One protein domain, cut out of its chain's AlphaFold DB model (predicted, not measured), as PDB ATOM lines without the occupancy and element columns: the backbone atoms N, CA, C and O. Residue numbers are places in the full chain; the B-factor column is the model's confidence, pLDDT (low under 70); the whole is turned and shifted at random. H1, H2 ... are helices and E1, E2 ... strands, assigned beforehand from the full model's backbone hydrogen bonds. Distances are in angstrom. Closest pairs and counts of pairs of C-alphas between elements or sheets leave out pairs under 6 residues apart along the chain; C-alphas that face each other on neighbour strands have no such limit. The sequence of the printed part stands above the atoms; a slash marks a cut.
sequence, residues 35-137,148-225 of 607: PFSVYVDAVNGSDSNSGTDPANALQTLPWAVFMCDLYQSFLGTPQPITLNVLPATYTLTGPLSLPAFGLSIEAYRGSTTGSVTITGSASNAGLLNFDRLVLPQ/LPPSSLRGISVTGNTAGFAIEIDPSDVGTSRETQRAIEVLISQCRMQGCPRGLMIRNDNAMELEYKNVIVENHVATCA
ATOM      1  N   PRO A  35     324.307 172.538 245.873       59.94
ATOM      2  CA  PRO A  35     324.380 171.632 244.721       59.94
ATOM      3  C   PRO A  35     325.369 172.052 243.625       59.94
ATOM      4  O   PRO A  35     325.691 171.237 242.759       59.94
ATOM      5  N   PHE A  36     325.859 173.294 243.649       78.31
ATOM      6  CA  PHE A  36     326.776 173.835 242.649       78.31
ATOM      7  C   PHE A  36     328.001 174.446 243.323       78.31
ATOM      8  O   PHE A  36     327.933 175.507 243.942       78.31
ATOM      9  N   SER A  37     329.138 173.767 243.180       88.69
ATOM     10  CA  SER A  37     330.439 174.243 243.646       88.69
ATOM     11  C   SER A  37     331.372 174.510 242.470       88.69
ATOM     12  O   SER A  37     331.506 173.677 241.573       88.69
ATOM     13  N   VAL A  38     332.034 175.664 242.504       92.44
ATOM     14  CA  VAL A  38     333.142 176.032 241.615       92.44
ATOM     15  C   VAL A  38     334.419 176.059 242.447       92.44
ATOM     16  O   VAL A  38     334.419 176.606 243.544       92.44
ATOM     17  N   TYR A  39     335.507 175.483 241.947       94.44
ATOM     18  CA  TYR A  39     336.805 175.435 242.621       94.44
ATOM     19  C   TYR A  39     337.827 176.298 241.885       94.44
ATOM     20  O   TYR A  39     337.891 176.279 240.653       94.44
ATOM     21  N   VAL A  40     338.656 177.023 242.636       96.38
ATOM     22  CA  VAL A  40     339.754 177.841 242.099       96.38
ATOM     23  C   VAL A  40     341.036 177.617 242.909       96.38
ATOM     24  O   VAL A  40     340.985 177.578 244.133       96.38
ATOM     25  N   ASP A  41     342.168 177.447 242.227       95.31
ATOM     26  CA  ASP A  41     343.512 177.219 242.769       95.31
ATOM     27  C   ASP A  41     344.531 178.033 241.954       95.31
ATOM     28  O   ASP A  41     344.842 177.695 240.811       95.31
ATOM     29  N   ALA A  42     345.091 179.094 242.541       94.62
ATOM     30  CA  ALA A  42     346.078 179.940 241.858       94.62
ATOM     31  C   ALA A  42     347.388 179.217 241.481       94.62
ATOM     32  O   ALA A  42     348.123 179.703 240.616       94.62
ATOM     33  N   VAL A  43     347.713 178.100 242.138       94.00
ATOM     34  CA  VAL A  43     348.987 177.380 241.989       94.00
ATOM     35  C   VAL A  43     348.868 176.241 240.981       94.00
ATOM     36  O   VAL A  43     349.713 176.134 240.093       94.00
ATOM     37  N   ASN A  44     347.841 175.396 241.116       94.44
ATOM     38  CA  ASN A  44     347.680 174.180 240.303       94.44
ATOM     39  C   ASN A  44     346.526 174.260 239.291       94.44
ATOM     40  O   ASN A  44     346.425 173.398 238.417       94.44
ATOM     41  N   GLY A  45     345.649 175.258 239.412       95.62
ATOM     42  CA  GLY A  45     344.492 175.421 238.542       95.62
ATOM     43  C   GLY A  45     344.839 175.950 237.149       95.62
ATOM     44  O   GLY A  45     345.931 176.457 236.884       95.62
ATOM     45  N   SER A  46     343.864 175.862 236.248       97.44
ATOM     46  CA  SER A  46     343.906 176.481 234.921       97.44
ATOM     47  C   SER A  46     342.535 177.045 234.592       97.44
ATOM     48  O   SER A  46     341.538 176.347 234.735       97.44
ATOM     49  N   ASP A  47     342.465 178.262 234.053       97.19
ATOM     50  CA  ASP A  47     341.201 178.831 233.556       97.19
ATOM     51  C   ASP A  47     340.641 178.078 232.324       97.19
ATOM     52  O   ASP A  47     339.520 178.329 231.893       97.19
ATOM     53  N   SER A  48     341.389 177.106 231.785       96.06
ATOM     54  CA  SER A  48     340.890 176.138 230.796       96.06
ATOM     55  C   SER A  48     340.210 174.896 231.397       96.06
ATOM     56  O   SER A  48     339.629 174.107 230.648       96.06
ATOM     57  N   ASN A  49     340.263 174.713 232.721       95.69
ATOM     58  CA  ASN A  49     339.585 173.622 233.421       95.69
ATOM     59  C   ASN A  49     338.077 173.909 233.588       95.69
ATOM     60  O   ASN A  49     337.595 175.007 233.326       95.69
ATOM     61  N   SER A  50     337.316 172.915 234.054       90.06
ATOM     62  CA  SER A  50     335.869 173.032 234.298       90.06
ATOM     63  C   SER A  50     335.501 173.744 235.606       90.06
ATOM     64  O   SER A  50     334.369 174.211 235.752       90.06
ATOM     65  N   GLY A  51     336.416 173.780 236.581       91.06
ATOM     66  CA  GLY A  51     336.149 174.268 237.934       91.06
ATOM     67  C   GLY A  51     335.240 173.361 238.766       91.06
ATOM     68  O   GLY A  51     334.798 173.788 239.822       91.06
ATOM     69  N   THR A  52     334.928 172.144 238.315       89.44
ATOM     70  CA  THR A  52     333.903 171.269 238.929       89.44
ATOM     71  C   THR A  52     334.375 170.489 240.152       89.44
ATOM     72  O   THR A  52     333.554 169.956 240.892       89.44
ATOM     73  N   ASP A  53     335.685 170.386 240.355       90.12
ATOM     74  CA  ASP A  53     336.300 169.682 241.476       90.12
ATOM     75  C   ASP A  53     337.695 170.274 241.775       90.12
ATOM     76  O   ASP A  53     338.252 170.975 240.924       90.12
ATOM     77  N   PRO A  54     338.295 169.997 242.951       90.06
ATOM     78  CA  PRO A  54     339.600 170.544 243.327       90.06
ATOM     79  C   PRO A  54     340.773 170.155 242.412       90.06
ATOM     80  O   PRO A  54     341.766 170.876 242.381       90.06
ATOM     81  N   ALA A  55     340.704 169.027 241.692       90.19
ATOM     82  CA  ALA A  55     341.769 168.600 240.778       90.19
ATOM     83  C   ALA A  55     341.644 169.268 239.397       90.19
ATOM     84  O   ALA A  55     342.648 169.452 238.711       90.19
ATOM     85  N   ASN A  56     340.429 169.678 239.022       92.88
ATOM     86  CA  ASN A  56     340.113 170.467 237.831       92.88
ATOM     87  C   ASN A  56     339.730 171.917 238.190       92.88
ATOM     88  O   ASN A  56     338.841 172.506 237.572       92.88
ATOM     89  N   ALA A  57     340.388 172.500 239.196       94.69
ATOM     90  CA  ALA A  57     340.131 173.868 239.641       94.69
ATOM     91  C   ALA A  57     340.524 174.913 238.577       94.69
ATOM     92  O   ALA A  57     341.480 174.727 237.815       94.69
ATOM     93  N   LEU A  58     339.801 176.033 238.546       97.38
ATOM     94  CA  LEU A  58     340.145 177.229 237.767       97.38
ATOM     95  C   LEU A  58     341.393 177.903 238.356       97.38
ATOM     96  O   LEU A  58     341.768 177.598 239.484       97.38
ATOM     97  N   GLN A  59     342.048 178.815 237.640       97.00
ATOM     98  CA  GLN A  59     343.261 179.473 238.142       97.00
ATOM     99  C   GLN A  59     342.978 180.829 238.792       97.00
ATOM    100  O   GLN A  59     343.572 181.159 239.821       97.00
ATOM    101  N   THR A  60     342.098 181.636 238.201       96.50
ATOM    102  CA  THR A  60     341.903 183.030 238.611       96.50
ATOM    103  C   THR A  60     340.517 183.286 239.198       96.50
ATOM    104  O   THR A  60     339.501 182.785 238.721       96.50
ATOM    105  N   LEU A  61     340.463 184.112 240.251       95.00
ATOM    106  CA  LEU A  61     339.204 184.514 240.889       95.00
ATOM    107  C   LEU A  61     338.228 185.226 239.929       95.00
ATOM    108  O   LEU A  61     337.054 184.865 239.956       95.00
ATOM    109  N   PRO A  62     338.648 186.168 239.052       93.81
ATOM    110  CA  PRO A  62     337.740 186.779 238.079       93.81
ATOM    111  C   PRO A  62     337.092 185.757 237.142       93.81
ATOM    112  O   PRO A  62     335.896 185.847 236.873       93.81
ATOM    113  N   TRP A  63     337.853 184.757 236.686       93.75
ATOM    114  CA  TRP A  63     337.318 183.699 235.835       93.75
ATOM    115  C   TRP A  63     336.392 182.751 236.602       93.75
ATOM    116  O   TRP A  63     335.346 182.360 236.091       93.75
ATOM    117  N   ALA A  64     336.713 182.440 237.859       94.31
ATOM    118  CA  ALA A  64     335.857 181.616 238.702       94.31
ATOM    119  C   ALA A  64     334.523 182.292 239.050       94.31
ATOM    120  O   ALA A  64     333.484 181.633 239.011       94.31
ATOM    121  N   VAL A  65     334.520 183.605 239.306       91.88
ATOM    122  CA  VAL A  65     333.285 184.388 239.479       91.88
ATOM    123  C   VAL A  65     332.480 184.431 238.176       91.88
ATOM    124  O   VAL A  65     331.290 184.128 238.203       91.88
ATOM    125  N   PHE A  66     333.125 184.677 237.029       89.69
ATOM    126  CA  PHE A  66     332.471 184.601 235.715       89.69
ATOM    127  C   PHE A  66     331.830 183.227 235.454       89.69
ATOM    128  O   PHE A  66     330.712 183.152 234.947       89.69
ATOM    129  N   MET A  67     332.491 182.132 235.842       88.62
ATOM    130  CA  MET A  67     331.916 180.788 235.744       88.62
ATOM    131  C   MET A  67     330.724 180.591 236.693       88.62
ATOM    132  O   MET A  67     329.756 179.948 236.297       88.62
ATOM    133  N   CYS A  68     330.732 181.172 237.898       87.62
ATOM    134  CA  CYS A  68     329.563 181.165 238.790       87.62
ATOM    135  C   CYS A  68     328.370 181.913 238.166       87.62
ATOM    136  O   CYS A  68     327.262 181.377 238.139       87.62
ATOM    137  N   ASP A  69     328.599 183.106 237.608       82.81
ATOM    138  CA  ASP A  69     327.574 183.868 236.878       82.81
ATOM    139  C   ASP A  69     327.018 183.062 235.691       82.81
ATOM    140  O   ASP A  69     325.805 182.981 235.482       82.81
ATOM    141  N   LEU A  70     327.905 182.412 234.931       81.94
ATOM    142  CA  LEU A  70     327.537 181.578 233.791       81.94
ATOM    143  C   LEU A  70     326.697 180.367 234.224       81.94
ATOM    144  O   LEU A  70     325.662 180.102 233.606       81.94
ATOM    145  N   TYR A  71     327.082 179.663 235.293       79.38
ATOM    146  CA  TYR A  71     326.309 178.543 235.833       79.38
ATOM    147  C   TYR A  71     324.925 178.987 236.306       79.38
ATOM    148  O   TYR A  71     323.935 178.395 235.872       79.38
ATOM    149  N   GLN A  72     324.822 180.059 237.099       75.31
ATOM    150  CA  GLN A  72     323.514 180.592 237.493       75.31
ATOM    151  C   GLN A  72     322.663 180.958 236.254       75.31
ATOM    152  O   GLN A  72     321.460 180.698 236.246       75.31
ATOM    153  N   SER A  73     323.270 181.450 235.159       73.19
ATOM    154  CA  SER A  73     322.534 181.828 233.939       73.19
ATOM    155  C   SER A  73     321.950 180.627 233.189       73.19
ATOM    156  O   SER A  73     320.882 180.733 232.585       73.19
ATOM    157  N   PHE A  74     322.625 179.476 233.250       73.19
ATOM    158  CA  PHE A  74     322.180 178.238 232.614       73.19
ATOM    159  C   PHE A  74     321.136 177.475 233.426       73.19
ATOM    160  O   PHE A  74     320.337 176.746 232.838       73.19
ATOM    161  N   LEU A  75     321.130 177.621 234.753       69.25
ATOM    162  CA  LEU A  75     320.205 176.886 235.617       69.25
ATOM    163  C   LEU A  75     318.752 177.344 235.456       69.25
ATOM    164  O   LEU A  75     317.843 176.556 235.707       69.25
ATOM    165  N   GLY A  76     318.512 178.588 235.020       62.47
ATOM    166  CA  GLY A  76     317.179 179.138 234.729       62.47
ATOM    167  C   GLY A  76     316.287 179.365 235.958       62.47
ATOM    168  O   GLY A  76     315.394 180.206 235.922       62.47
ATOM    169  N   THR A  77     316.562 178.663 237.055       63.94
ATOM    170  CA  THR A  77     316.146 178.983 238.418       63.94
ATOM    171  C   THR A  77     317.363 179.466 239.204       63.94
ATOM    172  O   THR A  77     318.418 178.830 239.089       63.94
ATOM    173  N   PRO A  78     317.237 180.501 240.047       66.12
ATOM    174  CA  PRO A  78     318.302 180.868 240.964       66.12
ATOM    175  C   PRO A  78     318.609 179.711 241.911       66.12
ATOM    176  O   PRO A  78     317.704 179.080 242.457       66.12
ATOM    177  N   GLN A  79     319.892 179.436 242.092       72.75
ATOM    178  CA  GLN A  79     320.401 178.423 243.006       72.75
ATOM    179  C   GLN A  79     321.654 178.994 243.675       72.75
ATOM    180  O   GLN A  79     322.447 179.641 242.985       72.75
ATOM    181  N   PRO A  80     321.868 178.765 244.981       75.44
ATOM    182  CA  PRO A  80     323.129 179.119 245.622       75.44
ATOM    183  C   PRO A  80     324.303 178.436 244.920       75.44
ATOM    184  O   PRO A  80     324.288 177.220 244.710       75.44
ATOM    185  N   ILE A  81     325.335 179.218 244.596       84.44
ATOM    186  CA  ILE A  81     326.617 178.704 244.104       84.44
ATOM    187  C   ILE A  81     327.707 178.993 245.129       84.44
ATOM    188  O   ILE A  81     327.805 180.109 245.641       84.44
ATOM    189  N   THR A  82     328.553 177.994 245.382       89.75
ATOM    190  CA  THR A  82     329.716 178.118 246.266       89.75
ATOM    191  C   THR A  82     331.013 178.144 245.465       89.75
ATOM    192  O   THR A  82     331.422 177.142 244.877       89.75
ATOM    193  N   LEU A  83     331.709 179.275 245.490       93.38
ATOM    194  CA  LEU A  83     333.088 179.402 245.046       93.38
ATOM    195  C   LEU A  83     334.037 178.974 246.176       93.38
ATOM    196  O   LEU A  83     334.270 179.701 247.140       93.38
ATOM    197  N   ASN A  84     334.598 177.779 246.034       93.12
ATOM    198  CA  ASN A  84     335.593 177.184 246.913       93.12
ATOM    199  C   ASN A  84     336.998 177.643 246.494       93.12
ATOM    200  O   ASN A  84     337.534 177.207 245.471       93.12
ATOM    201  N   VAL A  85     337.614 178.504 247.298       94.44
ATOM    202  CA  VAL A  85     338.931 179.087 247.020       94.44
ATOM    203  C   VAL A  85     340.021 178.261 247.700       94.44
ATOM    204  O   VAL A  85     340.087 178.213 248.928       94.44
ATOM    205  N   LEU A  86     340.881 177.584 246.934       93.12
ATOM    206  CA  LEU A  86     341.948 176.746 247.487       93.12
ATOM    207  C   LEU A  86     343.052 177.600 248.144       93.12
ATOM    208  O   LEU A  86     343.318 178.708 247.672       93.12
ATOM    209  N   PRO A  87     343.713 177.111 249.215       92.31
ATOM    210  CA  PRO A  87     344.764 177.852 249.914       92.31
ATOM    211  C   PRO A  87     345.931 178.294 249.018       92.31
ATOM    212  O   PRO A  87     346.797 177.499 248.658       92.31
ATOM    213  N   ALA A  88     345.967 179.585 248.695       92.75
ATOM    214  CA  ALA A  88     347.011 180.236 247.911       92.75
ATOM    215  C   ALA A  88     346.968 181.764 248.110       92.75
ATOM    216  O   ALA A  88     346.055 182.296 248.753       92.75
ATOM    217  N   THR A  89     347.935 182.471 247.517       93.19
ATOM    218  CA  THR A  89     347.876 183.930 247.344       93.19
ATOM    219  C   THR A  89     347.357 184.267 245.948       93.19
ATOM    220  O   THR A  89     348.006 183.960 244.951       93.19
ATOM    221  N   TYR A  90     346.210 184.936 245.888       93.94
ATOM    222  CA  TYR A  90     345.551 185.413 244.679       93.94
ATOM    223  C   TYR A  90     345.845 186.901 244.493       93.94
ATOM    224  O   TYR A  90     345.359 187.744 245.248       93.94
ATOM    225  N   THR A  91     346.635 187.233 243.475       92.25
ATOM    226  CA  THR A  91     346.913 188.626 243.114       92.25
ATOM    227  C   THR A  91     345.877 189.108 242.106       92.25
ATOM    228  O   THR A  91     345.893 188.685 240.950       92.25
ATOM    229  N   LEU A  92     344.994 190.011 242.524       90.88
ATOM    230  CA  LEU A  92     344.074 190.709 241.631       90.88
ATOM    231  C   LEU A  92     344.764 191.951 241.050       90.88
ATOM    232  O   LEU A  92     345.475 192.670 241.751       90.88
ATOM    233  N   THR A  93     344.542 192.220 239.763       88.88
ATOM    234  CA  THR A  93     345.073 193.403 239.054       88.88
ATOM    235  C   THR A  93     344.126 194.608 239.083       88.88
ATOM    236  O   THR A  93     344.520 195.703 238.690       88.88
ATOM    237  N   GLY A  94     342.899 194.414 239.566       87.62
ATOM    238  CA  GLY A  94     341.849 195.418 239.719       87.62
ATOM    239  C   GLY A  94     340.796 194.939 240.729       87.62
ATOM    240  O   GLY A  94     341.051 193.949 241.428       87.62
ATOM    241  N   PRO A  95     339.642 195.617 240.823       88.62
ATOM    242  CA  PRO A  95     338.545 195.185 241.679       88.62
ATOM    243  C   PRO A  95     337.864 193.932 241.120       88.62
ATOM    244  O   PRO A  95     337.725 193.773 239.905       88.62
ATOM    245  N   LEU A  96     337.425 193.049 242.012       91.00
ATOM    246  CA  LEU A  96     336.585 191.902 241.692       91.00
ATOM    247  C   LEU A  96     335.135 192.241 242.043       91.00
ATOM    248  O   LEU A  96     334.784 192.291 243.219       91.00
ATOM    249  N   SER A  97     334.324 192.474 241.011       88.81
ATOM    250  CA  SER A  97     332.881 192.717 241.125       88.81
ATOM    251  C   SER A  97     332.131 191.405 241.379       88.81
ATOM    252  O   SER A  97     332.220 190.444 240.599       88.81
ATOM    253  N   LEU A  98     331.388 191.378 242.479       88.56
ATOM    254  CA  LEU A  98     330.674 190.240 243.042       88.56
ATOM    255  C   LEU A  98     329.173 190.545 243.111       88.56
ATOM    256  O   LEU A  98     328.787 191.673 243.427       88.56
ATOM    257  N   PRO A  99     328.302 189.554 242.874       81.56
ATOM    258  CA  PRO A  99     326.880 189.748 243.074       81.56
ATOM    259  C   PRO A  99     326.528 189.865 244.565       81.56
ATOM    260  O   PRO A  99     327.058 189.132 245.401       81.56
ATOM    261  N   ALA A 100     325.575 190.737 244.893       72.88
ATOM    262  CA  ALA A 100     325.075 190.974 246.249       72.88
ATOM    263  C   ALA A 100     324.186 189.839 246.810       72.88
ATOM    264  O   ALA A 100     323.900 189.822 248.005       72.88
ATOM    265  N   PHE A 101     323.778 188.880 245.972       74.75
ATOM    266  CA  PHE A 101     322.952 187.727 246.350       74.75
ATOM    267  C   PHE A 101     323.503 186.425 245.751       74.75
ATOM    268  O   PHE A 101     324.170 186.446 244.719       74.75
ATOM    269  N   GLY A 102     323.171 185.277 246.344       77.75
ATOM    270  CA  GLY A 102     323.295 183.954 245.721       77.75
ATOM    271  C   GLY A 102     324.708 183.397 245.498       77.75
ATOM    272  O   GLY A 102     324.816 182.264 245.021       77.75
ATOM    273  N   LEU A 103     325.774 184.134 245.829       86.69
ATOM    274  CA  LEU A 103     327.157 183.657 245.734       86.69
ATOM    275  C   LEU A 103     327.787 183.530 247.122       86.69
ATOM    276  O   LEU A 103     328.029 184.523 247.807       86.69
ATOM    277  N   SER A 104     328.134 182.303 247.502       89.88
ATOM    278  CA  SER A 104     329.002 182.041 248.648       89.88
ATOM    279  C   SER A 104     330.444 181.898 248.173       89.88
ATOM    280  O   SER A 104     330.718 181.131 247.257       89.88
ATOM    281  N   ILE A 105     331.382 182.617 248.783       92.31
ATOM    282  CA  ILE A 105     332.816 182.502 248.520       92.31
ATOM    283  C   ILE A 105     333.493 182.061 249.817       92.31
ATOM    284  O   ILE A 105     333.603 182.831 250.775       92.31
ATOM    285  N   GLU A 106     333.955 180.814 249.848       91.25
ATOM    286  CA  GLU A 106     334.551 180.192 251.030       91.25
ATOM    287  C   GLU A 106     335.999 179.778 250.774       91.25
ATOM    288  O   GLU A 106     336.330 179.214 249.727       91.25
ATOM    289  N   ALA A 107     336.872 179.965 251.765       89.25
ATOM    290  CA  ALA A 107     338.158 179.279 251.780       89.25
ATOM    291  C   ALA A 107     337.951 177.752 251.881       89.25
ATOM    292  O   ALA A 107     337.311 177.254 252.812       89.25
ATOM    293  N   TYR A 108     338.497 177.013 250.914       86.00
ATOM    294  CA  TYR A 108     338.270 175.580 250.738       86.00
ATOM    295  C   TYR A 108     338.861 174.743 251.878       86.00
ATOM    296  O   TYR A 108     340.033 174.865 252.238       86.00
ATOM    297  N   ARG A 109     338.051 173.813 252.391       70.38
ATOM    298  CA  ARG A 109     338.334 172.977 253.570       70.38
ATOM    299  C   ARG A 109     338.902 171.600 253.220       70.38
ATOM    300  O   ARG A 109     338.518 170.587 253.800       70.38
ATOM    301  N   GLY A 110     339.821 171.564 252.256       64.38
ATOM    302  CA  GLY A 110     340.584 170.361 251.923       64.38
ATOM    303  C   GLY A 110     341.499 169.900 253.063       64.38
ATOM    304  O   GLY A 110     341.687 170.589 254.063       64.38
ATOM    305  N   SER A 111     342.151 168.748 252.890       51.66
ATOM    306  CA  SER A 111     343.112 168.192 253.860       51.66
ATOM    307  C   SER A 111     344.430 168.982 253.984       51.66
ATOM    308  O   SER A 111     345.397 168.484 254.559       51.66
ATOM    309  N   THR A 112     344.510 170.176 253.398       54.81
ATOM    310  CA  THR A 112     345.695 171.028 253.324       54.81
ATOM    311  C   THR A 112     345.564 172.210 254.279       54.81
ATOM    312  O   THR A 112     344.752 173.110 254.091       54.81
ATOM    313  N   THR A 113     346.417 172.239 255.302       60.72
ATOM    314  CA  THR A 113     346.573 173.391 256.197       60.72
ATOM    315  C   THR A 113     347.151 174.577 255.424       60.72
ATOM    316  O   THR A 113     348.351 174.604 255.144       60.72
ATOM    317  N   GLY A 114     346.321 175.563 255.095       71.31
ATOM    318  CA  GLY A 114     346.752 176.801 254.453       71.31
ATOM    319  C   GLY A 114     345.661 177.868 254.480       71.31
ATOM    320  O   GLY A 114     344.484 177.561 254.641       71.31
ATOM    321  N   SER A 115     346.061 179.127 254.316       85.69
ATOM    322  CA  SER A 115     345.163 180.283 254.274       85.69
ATOM    323  C   SER A 115     344.924 180.754 252.841       85.69
ATOM    324  O   SER A 115     345.849 180.763 252.028       85.69
ATOM    325  N   VAL A 116     343.718 181.241 252.553       91.31
ATOM    326  CA  VAL A 116     343.435 181.993 251.324       91.31
ATOM    327  C   VAL A 116     343.804 183.454 251.542       91.31
ATOM    328  O   VAL A 116     343.245 184.104 252.428       91.31
ATOM    329  N   THR A 117     344.723 183.970 250.727       91.69
ATOM    330  CA  THR A 117     345.114 185.384 250.742       91.69
ATOM    331  C   THR A 117     344.768 186.041 249.414       91.69
ATOM    332  O   THR A 117     345.193 185.563 248.372       91.69
ATOM    333  N   ILE A 118     344.056 187.159 249.434       92.62
ATOM    334  CA  ILE A 118     343.834 188.034 248.282       92.62
ATOM    335  C   ILE A 118     344.700 189.282 248.463       92.62
ATOM    336  O   ILE A 118     344.833 189.808 249.571       92.62
ATOM    337  N   THR A 119     345.334 189.740 247.389       91.62
ATOM    338  CA  THR A 119     346.187 190.932 247.403       91.62
ATOM    339  C   THR A 119     346.141 191.665 246.065       91.62
ATOM    340  O   THR A 119     345.678 191.120 245.063       91.62
ATOM    341  N   GLY A 120     346.634 192.899 246.035       85.25
ATOM    342  CA  GLY A 120     346.801 193.677 244.815       85.25
ATOM    343  C   GLY A 120     347.751 194.853 245.030       85.25
ATOM    344  O   GLY A 120     347.952 195.316 246.150       85.25
ATOM    345  N   SER A 121     348.396 195.290 243.949       76.12
ATOM    346  CA  SER A 121     349.561 196.191 243.982       76.12
ATOM    347  C   SER A 121     349.301 197.603 243.438       76.12
ATOM    348  O   SER A 121     350.232 198.400 243.322       76.12
ATOM    349  N   ALA A 122     348.052 197.914 243.092       76.44
ATOM    350  CA  ALA A 122     347.607 199.181 242.517       76.44
ATOM    351  C   ALA A 122     346.308 199.655 243.192       76.44
ATOM    352  O   ALA A 122     345.716 198.931 243.989       76.44
ATOM    353  N   SER A 123     345.849 200.871 242.878       71.25
ATOM    354  CA  SER A 123     344.584 201.384 243.421       71.25
ATOM    355  C   SER A 123     343.412 200.483 243.026       71.25
ATOM    356  O   SER A 123     343.297 200.082 241.869       71.25
ATOM    357  N   ASN A 124     342.595 200.124 244.018       73.31
ATOM    358  CA  ASN A 124     341.498 199.150 243.938       73.31
ATOM    359  C   ASN A 124     341.888 197.730 243.472       73.31
ATOM    360  O   ASN A 124     341.018 196.879 243.320       73.31
ATOM    361  N   ALA A 125     343.176 197.419 243.303       77.44
ATOM    362  CA  ALA A 125     343.623 196.058 243.040       77.44
ATOM    363  C   ALA A 125     343.562 195.236 244.334       77.44
ATOM    364  O   ALA A 125     344.148 195.622 245.345       77.44
ATOM    365  N   GLY A 126     342.876 194.095 244.309       80.75
ATOM    366  CA  GLY A 126     342.636 193.297 245.520       80.75
ATOM    367  C   GLY A 126     341.334 193.642 246.246       80.75
ATOM    368  O   GLY A 126     341.043 193.011 247.256       80.75
ATOM    369  N   LEU A 127     340.560 194.610 245.738       87.94
ATOM    370  CA  LEU A 127     339.225 194.932 246.238       87.94
ATOM    371  C   LEU A 127     338.232 193.814 245.895       87.94
ATOM    372  O   LEU A 127     338.152 193.398 244.739       87.94
ATOM    373  N   LEU A 128     337.442 193.391 246.879       90.44
ATOM    374  CA  LEU A 128     336.202 192.643 246.671       90.44
ATOM    375  C   LEU A 128     335.028 193.621 246.755       90.44
ATOM    376  O   LEU A 128     334.825 194.202 247.819       90.44
ATOM    377  N   ASN A 129     334.290 193.821 245.664       89.56
ATOM    378  CA  ASN A 129     333.170 194.763 245.620       89.56
ATOM    379  C   ASN A 129     331.851 194.013 245.417       89.56
ATOM    380  O   ASN A 129     331.698 193.324 244.413       89.56
ATOM    381  N   PHE A 130     330.913 194.124 246.354       86.88
ATOM    382  CA  PHE A 130     329.557 193.587 246.213       86.88
ATOM    383  C   PHE A 130     328.661 194.676 245.614       86.88
ATOM    384  O   PHE A 130     328.086 195.474 246.355       86.88
ATOM    385  N   ASP A 131     328.604 194.726 244.281       79.12
ATOM    386  CA  ASP A 131     328.128 195.882 243.500       79.12
ATOM    387  C   ASP A 131     327.046 195.571 242.454       79.12
ATOM    388  O   ASP A 131     326.509 196.480 241.826       79.12
ATOM    389  N   ARG A 132     326.683 194.299 242.244       75.94
ATOM    390  CA  ARG A 132     325.742 193.914 241.175       75.94
ATOM    391  C   ARG A 132     324.727 192.852 241.576       75.94
ATOM    392  O   ARG A 132     324.858 192.177 242.592       75.94
ATOM    393  N   LEU A 133     323.713 192.660 240.737       68.31
ATOM    394  CA  LEU A 133     322.864 191.468 240.783       68.31
ATOM    395  C   LEU A 133     323.595 190.261 240.175       68.31
ATOM    396  O   LEU A 133     324.483 190.412 239.330       68.31
ATOM    397  N   VAL A 134     323.183 189.050 240.560       63.56
ATOM    398  CA  VAL A 134     323.454 187.880 239.715       63.56
ATOM    399  C   VAL A 134     322.571 187.982 238.468       63.56
ATOM    400  O   VAL A 134     321.390 188.301 238.587       63.56
ATOM    401  N   LEU A 135     323.119 187.585 237.316       59.34
ATOM    402  CA  LEU A 135     322.404 187.240 236.074       59.34
ATOM    403  C   LEU A 135     322.022 188.365 235.096       59.34
ATOM    404  O   LEU A 135     322.040 189.546 235.438       59.34
ATOM    405  N   PRO A 136     321.864 188.017 233.795       46.53
ATOM    406  CA  PRO A 136     322.123 188.966 232.726       46.53
ATOM    407  C   PRO A 136     320.965 189.940 232.531       46.53
ATOM    408  O   PRO A 136     319.796 189.612 232.728       46.53
ATOM    409  N   GLN A 137     321.313 191.115 232.002       43.47
ATOM    410  CA  GLN A 137     320.432 192.254 231.708       43.47
ATOM    411  C   GLN A 137     319.224 191.946 230.788       43.47
ATOM    412  O   GLN A 137     318.439 192.838 230.477       43.47
ATOM    413  N   LEU A 148     316.381 183.816 246.949       65.31
ATOM    414  CA  LEU A 148     317.842 183.811 246.753       65.31
ATOM    415  C   LEU A 148     318.576 184.068 248.085       65.31
ATOM    416  O   LEU A 148     318.341 185.120 248.675       65.31
ATOM    417  N   PRO A 149     319.487 183.203 248.563       73.69
ATOM    418  CA  PRO A 149     320.186 183.454 249.823       73.69
ATOM    419  C   PRO A 149     321.121 184.679 249.744       73.69
ATOM    420  O   PRO A 149     321.507 185.079 248.637       73.69
ATOM    421  N   PRO A 150     321.512 185.263 250.895       77.44
ATOM    422  CA  PRO A 150     322.546 186.296 250.961       77.44
ATOM    423  C   PRO A 150     323.825 185.859 250.246       77.44
ATOM    424  O   PRO A 150     324.199 184.683 250.303       77.44
ATOM    425  N   SER A 151     324.538 186.803 249.628       85.69
ATOM    426  CA  SER A 151     325.932 186.532 249.267       85.69
ATOM    427  C   SER A 151     326.783 186.441 250.529       85.69
ATOM    428  O   SER A 151     326.544 187.141 251.516       85.69
ATOM    429  N   SER A 152     327.802 185.587 250.514       88.44
ATOM    430  CA  SER A 152     328.660 185.380 251.679       88.44
ATOM    431  C   SER A 152     330.138 185.321 251.333       88.44
ATOM    432  O   SER A 152     330.535 184.770 250.313       88.44
ATOM    433  N   LEU A 153     330.962 185.853 252.231       90.62
ATOM    434  CA  LEU A 153     332.417 185.767 252.193       90.62
ATOM    435  C   LEU A 153     332.890 185.115 253.493       90.62
ATOM    436  O   LEU A 153     332.546 185.600 254.579       90.62
ATOM    437  N   ARG A 154     333.661 184.023 253.405       89.06
ATOM    438  CA  ARG A 154     334.107 183.288 254.596       89.06
ATOM    439  C   ARG A 154     335.560 182.828 254.567       89.06
ATOM    440  O   ARG A 154     335.983 182.113 253.659       89.06
ATOM    441  N   GLY A 155     336.299 183.163 255.627       87.25
ATOM    442  CA  GLY A 155     337.640 182.622 255.882       87.25
ATOM    443  C   GLY A 155     338.752 183.182 254.995       87.25
ATOM    444  O   GLY A 155     339.806 182.556 254.861       87.25
ATOM    445  N   ILE A 156     338.513 184.323 254.348       90.25
ATOM    446  CA  ILE A 156     339.424 184.918 253.366       90.25
ATOM    447  C   ILE A 156     340.216 186.059 254.006       90.25
ATOM    448  O   ILE A 156     339.669 186.916 254.703       90.25
ATOM    449  N   SER A 157     341.524 186.077 253.755       91.88
ATOM    450  CA  SER A 157     342.414 187.159 254.164       91.88
ATOM    451  C   SER A 157     342.656 188.106 252.991       91.88
ATOM    452  O   SER A 157     343.273 187.711 252.012       91.88
ATOM    453  N   VAL A 158     342.231 189.361 253.072       90.38
ATOM    454  CA  VAL A 158     342.540 190.403 252.082       90.38
ATOM    455  C   VAL A 158     343.655 191.285 252.638       90.38
ATOM    456  O   VAL A 158     343.544 191.816 253.744       90.38
ATOM    457  N   THR A 159     344.769 191.405 251.912       88.56
ATOM    458  CA  THR A 159     345.998 192.020 252.436       88.56
ATOM    459  C   THR A 159     346.717 192.908 251.428       88.56
ATOM    460  O   THR A 159     346.788 192.601 250.237       88.56
ATOM    461  N   GLY A 160     347.315 193.996 251.913       72.88
ATOM    462  CA  GLY A 160     348.308 194.763 251.155       72.88
ATOM    463  C   GLY A 160     347.781 195.578 249.970       72.88
ATOM    464  O   GLY A 160     348.601 196.123 249.238       72.88
ATOM    465  N   ASN A 161     346.459 195.714 249.793       76.62
ATOM    466  CA  ASN A 161     345.884 196.694 248.864       76.62
ATOM    467  C   ASN A 161     346.199 198.108 249.381       76.62
ATOM    468  O   ASN A 161     345.463 198.647 250.200       76.62
ATOM    469  N   THR A 162     347.316 198.693 248.949       69.19
ATOM    470  CA  THR A 162     347.865 199.953 249.489       69.19
ATOM    471  C   THR A 162     347.106 201.209 249.067       69.19
ATOM    472  O   THR A 162     347.366 202.279 249.616       69.19
ATOM    473  N   ALA A 163     346.187 201.108 248.104       62.72
ATOM    474  CA  ALA A 163     345.548 202.259 247.467       62.72
ATOM    475  C   ALA A 163     344.040 202.051 247.203       62.72
ATOM    476  O   ALA A 163     343.489 202.645 246.276       62.72
ATOM    477  N   GLY A 164     343.378 201.214 248.006       71.31
ATOM    478  CA  GLY A 164     341.940 200.942 247.928       71.31
ATOM    479  C   GLY A 164     341.362 200.387 249.235       71.31
ATOM    480  O   GLY A 164     341.854 200.672 250.328       71.31
ATOM    481  N   PHE A 165     340.304 199.592 249.118       81.38
ATOM    482  CA  PHE A 165     339.570 198.972 250.224       81.38
ATOM    483  C   PHE A 165     339.830 197.460 250.218       81.38
ATOM    484  O   PHE A 165     340.200 196.901 249.180       81.38
ATOM    485  N   ALA A 166     339.670 196.780 251.352       86.69
ATOM    486  CA  ALA A 166     339.740 195.321 251.362       86.69
ATOM    487  C   ALA A 166     338.427 194.728 250.817       86.69
ATOM    488  O   ALA A 166     338.442 193.908 249.898       86.69
ATOM    489  N   ILE A 167     337.297 195.195 251.352       90.00
ATOM    490  CA  ILE A 167     335.946 194.822 250.920       90.00
ATOM    491  C   ILE A 167     335.078 196.085 250.843       90.00
ATOM    492  O   ILE A 167     335.121 196.916 251.752       90.00
ATOM    493  N   GLU A 168     334.282 196.209 249.787       88.62
ATOM    494  CA  GLU A 168     333.259 197.243 249.600       88.62
ATOM    495  C   GLU A 168     331.900 196.570 249.333       88.62
ATOM    496  O   GLU A 168     331.822 195.519 248.693       88.62
ATOM    497  N   ILE A 169     330.832 197.134 249.897       85.00
ATOM    498  CA  ILE A 169     329.439 196.777 249.604       85.00
ATOM    499  C   ILE A 169     328.772 198.053 249.100       85.00
ATOM    500  O   ILE A 169     328.598 198.994 249.884       85.00
ATOM    501  N   ASP A 170     328.396 198.081 247.822       80.50
ATOM    502  CA  ASP A 170     327.771 199.243 247.191       80.50
ATOM    503  C   ASP A 170     326.449 198.863 246.488       80.50
ATOM    504  O   ASP A 170     326.453 198.311 245.389       80.50
ATOM    505  N   PRO A 171     325.283 199.175 247.088       65.88
ATOM    506  CA  PRO A 171     323.975 199.006 246.461       65.88
ATOM    507  C   PRO A 171     323.760 199.872 245.227       65.88
ATOM    508  O   PRO A 171     322.824 199.616 244.469       65.88
ATOM    509  N   SER A 172     324.513 200.967 245.081       65.88
ATOM    510  CA  SER A 172     324.165 202.027 244.136       65.88
ATOM    511  C   SER A 172     324.229 201.549 242.680       65.88
ATOM    512  O   SER A 172     323.395 201.970 241.874       65.88
ATOM    513  N   ASP A 173     325.107 200.583 242.399       64.50
ATOM    514  CA  ASP A 173     325.269 199.906 241.108       64.50
ATOM    515  C   ASP A 173     324.339 198.680 240.917       64.50
ATOM    516  O   ASP A 173     324.134 198.227 239.787       64.50
ATOM    517  N   VAL A 174     323.694 198.177 241.982       62.25
ATOM    518  CA  VAL A 174     322.821 196.980 241.943       62.25
ATOM    519  C   VAL A 174     321.524 197.230 241.157       62.25
ATOM    520  O   VAL A 174     320.956 196.297 240.586       62.25
ATOM    521  N   GLY A 175     321.082 198.488 241.049       55.00
ATOM    522  CA  GLY A 175     320.037 198.905 240.111       55.00
ATOM    523  C   GLY A 175     319.149 200.040 240.624       55.00
ATOM    524  O   GLY A 175     318.636 200.001 241.734       55.00
ATOM    525  N   THR A 176     318.897 201.039 239.775       47.72
ATOM    526  CA  THR A 176     318.069 202.222 240.095       47.72
ATOM    527  C   THR A 176     316.563 202.020 239.866       47.72
ATOM    528  O   THR A 176     315.769 202.955 240.002       47.72
ATOM    529  N   SER A 177     316.130 200.809 239.504       49.66
ATOM    530  CA  SER A 177     314.713 200.460 239.386       49.66
ATOM    531  C   SER A 177     314.095 200.237 240.767       49.66
ATOM    532  O   SER A 177     314.526 199.348 241.492       49.66
ATOM    533  N   ARG A 178     313.004 200.955 241.071       45.00
ATOM    534  CA  ARG A 178     312.183 200.852 242.305       45.00
ATOM    535  C   ARG A 178     311.648 199.447 242.663       45.00
ATOM    536  O   ARG A 178     310.915 199.312 243.635       45.00
ATOM    537  N   GLU A 179     311.943 198.432 241.860       43.62
ATOM    538  CA  GLU A 179     311.388 197.081 241.958       43.62
ATOM    539  C   GLU A 179     312.247 196.137 242.814       43.62
ATOM    540  O   GLU A 179     311.737 195.134 243.304       43.62
ATOM    541  N   THR A 180     313.512 196.472 243.097       50.81
ATOM    542  CA  THR A 180     314.314 195.766 244.111       50.81
ATOM    543  C   THR A 180     314.060 196.351 245.501       50.81
ATOM    544  O   THR A 180     314.949 196.939 246.108       50.81
ATOM    545  N   GLN A 181     312.851 196.151 246.040       53.88
ATOM    546  CA  GLN A 181     312.520 196.440 247.451       53.88
ATOM    547  C   GLN A 181     313.192 195.472 248.447       53.88
ATOM    548  O   GLN A 181     312.857 195.452 249.631       53.88
ATOM    549  N   ARG A 182     314.104 194.619 247.971       60.72
ATOM    550  CA  ARG A 182     314.751 193.597 248.779       60.72
ATOM    551  C   ARG A 182     315.962 194.181 249.493       60.72
ATOM    552  O   ARG A 182     316.795 194.829 248.863       60.72
ATOM    553  N   ALA A 183     316.069 193.895 250.788       63.38
ATOM    554  CA  ALA A 183     317.247 194.232 251.568       63.38
ATOM    555  C   ALA A 183     318.515 193.662 250.916       63.38
ATOM    556  O   ALA A 183     318.499 192.526 250.436       63.38
ATOM    557  N   ILE A 184     319.617 194.417 250.923       68.06
ATOM    558  CA  ILE A 184     320.916 193.829 250.583       68.06
ATOM    559  C   ILE A 184     321.408 193.040 251.791       68.06
ATOM    560  O   ILE A 184     321.493 193.558 252.908       68.06
ATOM    561  N   GLU A 185     321.708 191.768 251.543       72.19
ATOM    562  CA  GLU A 185     322.095 190.802 252.560       72.19
ATOM    563  C   GLU A 185     323.473 190.225 252.205       72.19
ATOM    564  O   GLU A 185     323.586 189.283 251.420       72.19
ATOM    565  N   VAL A 186     324.540 190.803 252.771       78.94
ATOM    566  CA  VAL A 186     325.903 190.262 252.652       78.94
ATOM    567  C   VAL A 186     326.394 189.755 254.009       78.94
ATOM    568  O   VAL A 186     326.454 190.493 254.997       78.94
ATOM    569  N   LEU A 187     326.781 188.479 254.059       85.56
ATOM    570  CA  LEU A 187     327.368 187.814 255.226       85.56
ATOM    571  C   LEU A 187     328.898 187.796 255.100       85.56
ATOM    572  O   LEU A 187     329.453 186.978 254.369       85.56
ATOM    573  N   ILE A 188     329.599 188.655 255.840       86.81
ATOM    574  CA  ILE A 188     331.073 188.647 255.891       86.81
ATOM    575  C   ILE A 188     331.496 188.014 257.211       86.81
ATOM    576  O   ILE A 188     331.290 188.599 258.275       86.81
ATOM    577  N   SER A 189     332.075 186.815 257.150       86.69
ATOM    578  CA  SER A 189     332.377 186.010 258.337       86.69
ATOM    579  C   SER A 189     333.820 185.518 258.385       86.69
ATOM    580  O   SER A 189     334.323 184.962 257.411       86.69
ATOM    581  N   GLN A 190     334.483 185.663 259.536       84.88
ATOM    582  CA  GLN A 190     335.815 185.078 259.780       84.88
ATOM    583  C   GLN A 190     336.870 185.508 258.734       84.88
ATOM    584  O   GLN A 190     337.813 184.779 258.424       84.88
ATOM    585  N   CYS A 191     336.713 186.705 258.165       88.44
ATOM    586  CA  CYS A 191     337.663 187.292 257.229       88.44
ATOM    587  C   CYS A 191     338.727 188.113 257.966       88.44
ATOM    588  O   CYS A 191     338.482 188.706 259.021       88.44
ATOM    589  N   ARG A 192     339.915 188.200 257.366       89.88
ATOM    590  CA  ARG A 192     341.007 189.066 257.825       89.88
ATOM    591  C   ARG A 192     341.217 190.182 256.810       89.88
ATOM    592  O   ARG A 192     341.336 189.913 255.624       89.88
ATOM    593  N   MET A 193     341.289 191.427 257.257       90.56
ATOM    594  CA  MET A 193     341.523 192.595 256.401       90.56
ATOM    595  C   MET A 193     342.757 193.320 256.926       90.56
ATOM    596  O   MET A 193     342.701 193.874 258.022       90.56
ATOM    597  N   GLN A 194     343.885 193.274 256.208       89.56
ATOM    598  CA  GLN A 194     345.165 193.756 256.740       89.56
ATOM    599  C   GLN A 194     345.938 194.709 255.820       89.56
ATOM    600  O   GLN A 194     346.339 194.355 254.712       89.56
ATOM    601  N   GLY A 195     346.272 195.891 256.345       84.12
ATOM    602  CA  GLY A 195     347.177 196.832 255.669       84.12
ATOM    603  C   GLY A 195     346.550 197.573 254.485       84.12
ATOM    604  O   GLY A 195     347.273 198.013 253.595       84.12
ATOM    605  N   CYS A 196     345.222 197.696 254.469       85.12
ATOM    606  CA  CYS A 196     344.467 198.428 253.456       85.12
ATOM    607  C   CYS A 196     344.108 199.838 253.965       85.12
ATOM    608  O   CYS A 196     343.821 199.989 255.154       85.12
ATOM    609  N   PRO A 197     344.066 200.892 253.127       85.81
ATOM    610  CA  PRO A 197     343.520 202.191 253.516       85.81
ATOM    611  C   PRO A 197     342.158 202.085 254.207       85.81
ATOM    612  O   PRO A 197     341.952 202.735 255.226       85.81
ATOM    613  N   ARG A 198     341.272 201.207 253.734       86.00
ATOM    614  CA  ARG A 198     340.029 200.836 254.425       86.00
ATOM    615  C   ARG A 198     339.924 199.322 254.534       86.00
ATOM    616  O   ARG A 198     340.232 198.632 253.565       86.00
ATOM    617  N   GLY A 199     339.511 198.818 255.695       88.00
ATOM    618  CA  GLY A 199     339.176 197.405 255.868       88.00
ATOM    619  C   GLY A 199     337.878 197.089 255.134       88.00
ATOM    620  O   GLY A 199     337.901 196.690 253.973       88.00
ATOM    621  N   LEU A 200     336.751 197.333 255.799       88.12
ATOM    622  CA  LEU A 200     335.418 197.169 255.224       88.12
ATOM    623  C   LEU A 200     334.779 198.532 254.955       88.12
ATOM    624  O   LEU A 200     334.802 199.398 255.829       88.12
ATOM    625  N   MET A 201     334.169 198.704 253.785       87.19
ATOM    626  CA  MET A 201     333.327 199.854 253.475       87.19
ATOM    627  C   MET A 201     331.915 199.424 253.068       87.19
ATOM    628  O   MET A 201     331.739 198.460 252.329       87.19
ATOM    629  N   ILE A 202     330.914 200.156 253.551       82.94
ATOM    630  CA  ILE A 202     329.513 200.048 253.139       82.94
ATOM    631  C   ILE A 202     329.092 201.423 252.638       82.94
ATOM    632  O   ILE A 202     329.304 202.421 253.330       82.94
ATOM    633  N   ARG A 203     328.520 201.479 251.439       80.75
ATOM    634  CA  ARG A 203     328.209 202.723 250.737       80.75
ATOM    635  C   ARG A 203     326.739 202.787 250.323       80.75
ATOM    636  O   ARG A 203     326.067 201.761 250.302       80.75
ATOM    637  N   ASN A 204     326.247 203.986 250.014       73.50
ATOM    638  CA  ASN A 204     324.947 204.230 249.382       73.50
ATOM    639  C   ASN A 204     324.955 205.594 248.668       73.50
ATOM    640  O   ASN A 204     324.277 206.536 249.083       73.50
ATOM    641  N   ASP A 205     325.762 205.756 247.618       70.56
ATOM    642  CA  ASP A 205     325.917 207.075 246.977       70.56
ATOM    643  C   ASP A 205     324.616 207.583 246.317       70.56
ATOM    644  O   ASP A 205     324.435 208.790 246.163       70.56
ATOM    645  N   ASN A 206     323.666 206.687 246.021       65.75
ATOM    646  CA  ASN A 206     322.337 207.028 245.498       65.75
ATOM    647  C   ASN A 206     321.288 207.354 246.585       65.75
ATOM    648  O   ASN A 206     320.153 207.667 246.229       65.75
ATOM    649  N   ALA A 207     321.635 207.263 247.878       58.44
ATOM    650  CA  ALA A 207     320.720 207.448 249.014       58.44
ATOM    651  C   ALA A 207     319.396 206.664 248.873       58.44
ATOM    652  O   ALA A 207     318.323 207.158 249.216       58.44
ATOM    653  N   MET A 208     319.461 205.445 248.323       60.53
ATOM    654  CA  MET A 208     318.268 204.622 248.137       60.53
ATOM    655  C   MET A 208     317.764 204.106 249.486       60.53
ATOM    656  O   MET A 208     318.564 203.715 250.338       60.53
ATOM    657  N   GLU A 209     316.438 204.067 249.637       60.06
ATOM    658  CA  GLU A 209     315.712 203.481 250.772       60.06
ATOM    659  C   GLU A 209     315.844 201.945 250.773       60.06
ATOM    660  O   GLU A 209     314.887 201.210 250.529       60.06
ATOM    661  N   LEU A 210     317.063 201.453 250.990       57.28
ATOM    662  CA  LEU A 210     317.379 200.034 251.087       57.28
ATOM    663  C   LEU A 210     317.637 199.664 252.545       57.28
ATOM    664  O   LEU A 210     318.544 200.187 253.193       57.28
ATOM    665  N   GLU A 211     316.836 198.727 253.046       59.50
ATOM    666  CA  GLU A 211     317.128 198.002 254.278       59.50
ATOM    667  C   GLU A 211     318.428 197.200 254.076       59.50
ATOM    668  O   GLU A 211     318.627 196.570 253.034       59.50
ATOM    669  N   TYR A 212     319.330 197.202 255.058       59.81
ATOM    670  CA  TYR A 212     320.531 196.366 255.013       59.81
ATOM    671  C   TYR A 212     320.454 195.284 256.078       59.81
ATOM    672  O   TYR A 212     320.575 195.567 257.270       59.81
ATOM    673  N   LYS A 213     320.384 194.025 255.646       61.53
ATOM    674  CA  LYS A 213     320.576 192.855 256.512       61.53
ATOM    675  C   LYS A 213     321.981 192.295 256.303       61.53
ATOM    676  O   LYS A 213     322.190 191.112 256.050       61.53
ATOM    677  N   ASN A 214     322.964 193.190 256.396       62.31
ATOM    678  CA  ASN A 214     324.374 192.826 256.390       62.31
ATOM    679  C   ASN A 214     324.744 192.216 257.739       62.31
ATOM    680  O   ASN A 214     324.530 192.828 258.781       62.31
ATOM    681  N   VAL A 215     325.339 191.028 257.711       60.09
ATOM    682  CA  VAL A 215     325.711 190.272 258.909       60.09
ATOM    683  C   VAL A 215     327.230 190.131 258.903       60.09
ATOM    684  O   VAL A 215     327.785 189.196 258.328       60.09
ATOM    685  N   ILE A 216     327.936 191.097 259.495       67.94
ATOM    686  CA  ILE A 216     329.410 191.138 259.488       67.94
ATOM    687  C   ILE A 216     329.933 190.638 260.837       67.94
ATOM    688  O   ILE A 216     329.872 191.352 261.843       67.94
ATOM    689  N   VAL A 217     330.415 189.390 260.853       66.69
ATOM    690  CA  VAL A 217     330.626 188.578 262.064       66.69
ATOM    691  C   VAL A 217     332.060 188.051 262.194       66.69
ATOM    692  O   VAL A 217     332.599 187.474 261.258       66.69
ATOM    693  N   GLU A 218     332.668 188.160 263.381       73.00
ATOM    694  CA  GLU A 218     333.946 187.483 263.712       73.00
ATOM    695  C   GLU A 218     335.149 187.867 262.818       73.00
ATOM    696  O   GLU A 218     336.097 187.096 262.667       73.00
ATOM    697  N   ASN A 219     335.152 189.067 262.228       80.50
ATOM    698  CA  ASN A 219     336.244 189.498 261.351       80.50
ATOM    699  C   ASN A 219     337.394 190.156 262.123       80.50
ATOM    700  O   ASN A 219     337.190 190.823 263.142       80.50
ATOM    701  N   HIS A 220     338.610 190.031 261.589       84.38
ATOM    702  CA  HIS A 220     339.806 190.699 262.101       84.38
ATOM    703  C   HIS A 220     340.274 191.783 261.131       84.38
ATOM    704  O   HIS A 220     340.832 191.495 260.073       84.38
ATOM    705  N   VAL A 221     340.080 193.046 261.505       84.31
ATOM    706  CA  VAL A 221     340.609 194.197 260.765       84.31
ATOM    707  C   VAL A 221     341.906 194.654 261.430       84.31
ATOM    708  O   VAL A 221     341.941 194.916 262.634       84.31
ATOM    709  N   ALA A 222     342.991 194.738 260.668       84.56
ATOM    710  CA  ALA A 222     344.338 194.967 261.177       84.56
ATOM    711  C   ALA A 222     345.092 196.022 260.358       84.56
ATOM    712  O   ALA A 222     345.091 195.992 259.129       84.56
ATOM    713  N   THR A 223     345.767 196.951 261.036       83.94
ATOM    714  CA  THR A 223     346.682 197.936 260.425       83.94
ATOM    715  C   THR A 223     346.092 198.694 259.224       83.94
ATOM    716  O   THR A 223     346.816 199.016 258.283       83.94
ATOM    717  N   CYS A 224     344.775 198.922 259.217       83.38
ATOM    718  CA  CYS A 224     344.083 199.659 258.160       83.38
ATOM    719  C   CYS A 224     344.073 201.162 258.467       83.38
ATOM    720  O   CYS A 224     344.242 201.548 259.623       83.38
ATOM    721  N   ALA A 225     343.875 202.044 257.482       84.12
ATOM    722  CA  ALA A 225     343.792 203.474 257.804       84.12
ATOM    723  C   ALA A 225     342.440 203.825 258.453       84.12
ATOM    724  O   ALA A 225     342.411 204.489 259.487       84.12
TER     725      ALA A 225
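This is residues 35 to 137 and 148 to 225 of the 607 residues of an uncharacterized protein of Planctomycetes bacterium (UniProt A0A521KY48). The chain is wound in stacked turns, a three-sided solenoid whose three walls are parallel sheets, with helix H1 covering the end where the winding begins and packing on E1, E2 and E4. The successive turns are E2 E3 E4, E5 E6 E7, E8 E9 E10 and E11 E12 E13, and E14 and E15 follow at the other end. The 181 printed residues hold, in order, E1, H1 and E2 to E15; under half of the residues are in named elements, and the class is mostly strand. The sheets run E1 E2 E5 E8 E11 E14, E3 E6 E9 E12 E15 and E4 E7 E10 E13. The whole is compact, with a radius of gyration of the C-alphas of 15.6 A and spans of 44 by 43 by 27 A.

E1, residues 36 to 40, begins at C-alpha 36 (326.776, 173.835, 242.649) and is 13.6 A long. H1, residues 61 to 75, is 21.1 A long and begins at C-alpha 61 (339.204, 184.514, 240.889). Then come E2, 81 to 85, 12.7 A; E3, 89 to 91; E4, 96 to 99; E5, 103 to 107, 13.3 A; E6, 116 to 119; E7, 128 to 132, 11.9 A; E8, 151 to 154; E9, 156 to 159; E10, 165 to 169; E11, 186 to 189; E12, 192 to 194; E13, 198 to 202; E14, 215 to 217; and E15, 220 to 222, which ends at C-alpha 222 (344.338, 194.967, 261.177).

In the largest sheet E1 and E2 are parallel at 22 degrees, with N 38 and O 82 within hydrogen-bond range at 2.9 A. E5 and E8 are parallel at 4 degrees, with N 105 and O 152 2.8 A apart. E1, H1 and E2 form a strand-helix-strand unit, two parallel neighbour strands with a helix between, and its crossover is right-handed. H1 and this sheet make two layers, the helix on one face at a height of 8.9 A. It runs along the strands, at 17 degrees to E2 on the local plane; the C-alphas of Cys 68 and Ile 81 are the closest of H1 and E2, 6.6 A apart. Every O i to N i+4 pair of H1 is within hydrogen-bond range. E8 runs on into E9 at 76 degrees. E9 and E12 are parallel at 3 degrees, with N 158 and O 192 2.8 A apart. E10 and E13 are parallel at 7 degrees, with N 169 and O 201 2.9 A apart. H1 is also on the sheet of E4, where the C-alphas of Pro 62 and Leu 96 are closest, 6.4 A.

The two C-alphas farthest apart, those of Ser 111 and Arg 178, are 46.4 A apart. Residues 138 to 147 are not printed, and C-alphas 137 and 148 are 17.4 A apart across the cut. The long links are E1 to H1, E10 to E11 and E13 to E14. Mean pLDDT of the printed part is 80.0; 43 residues are under 70, among them 171 to 184 and 206 to 217.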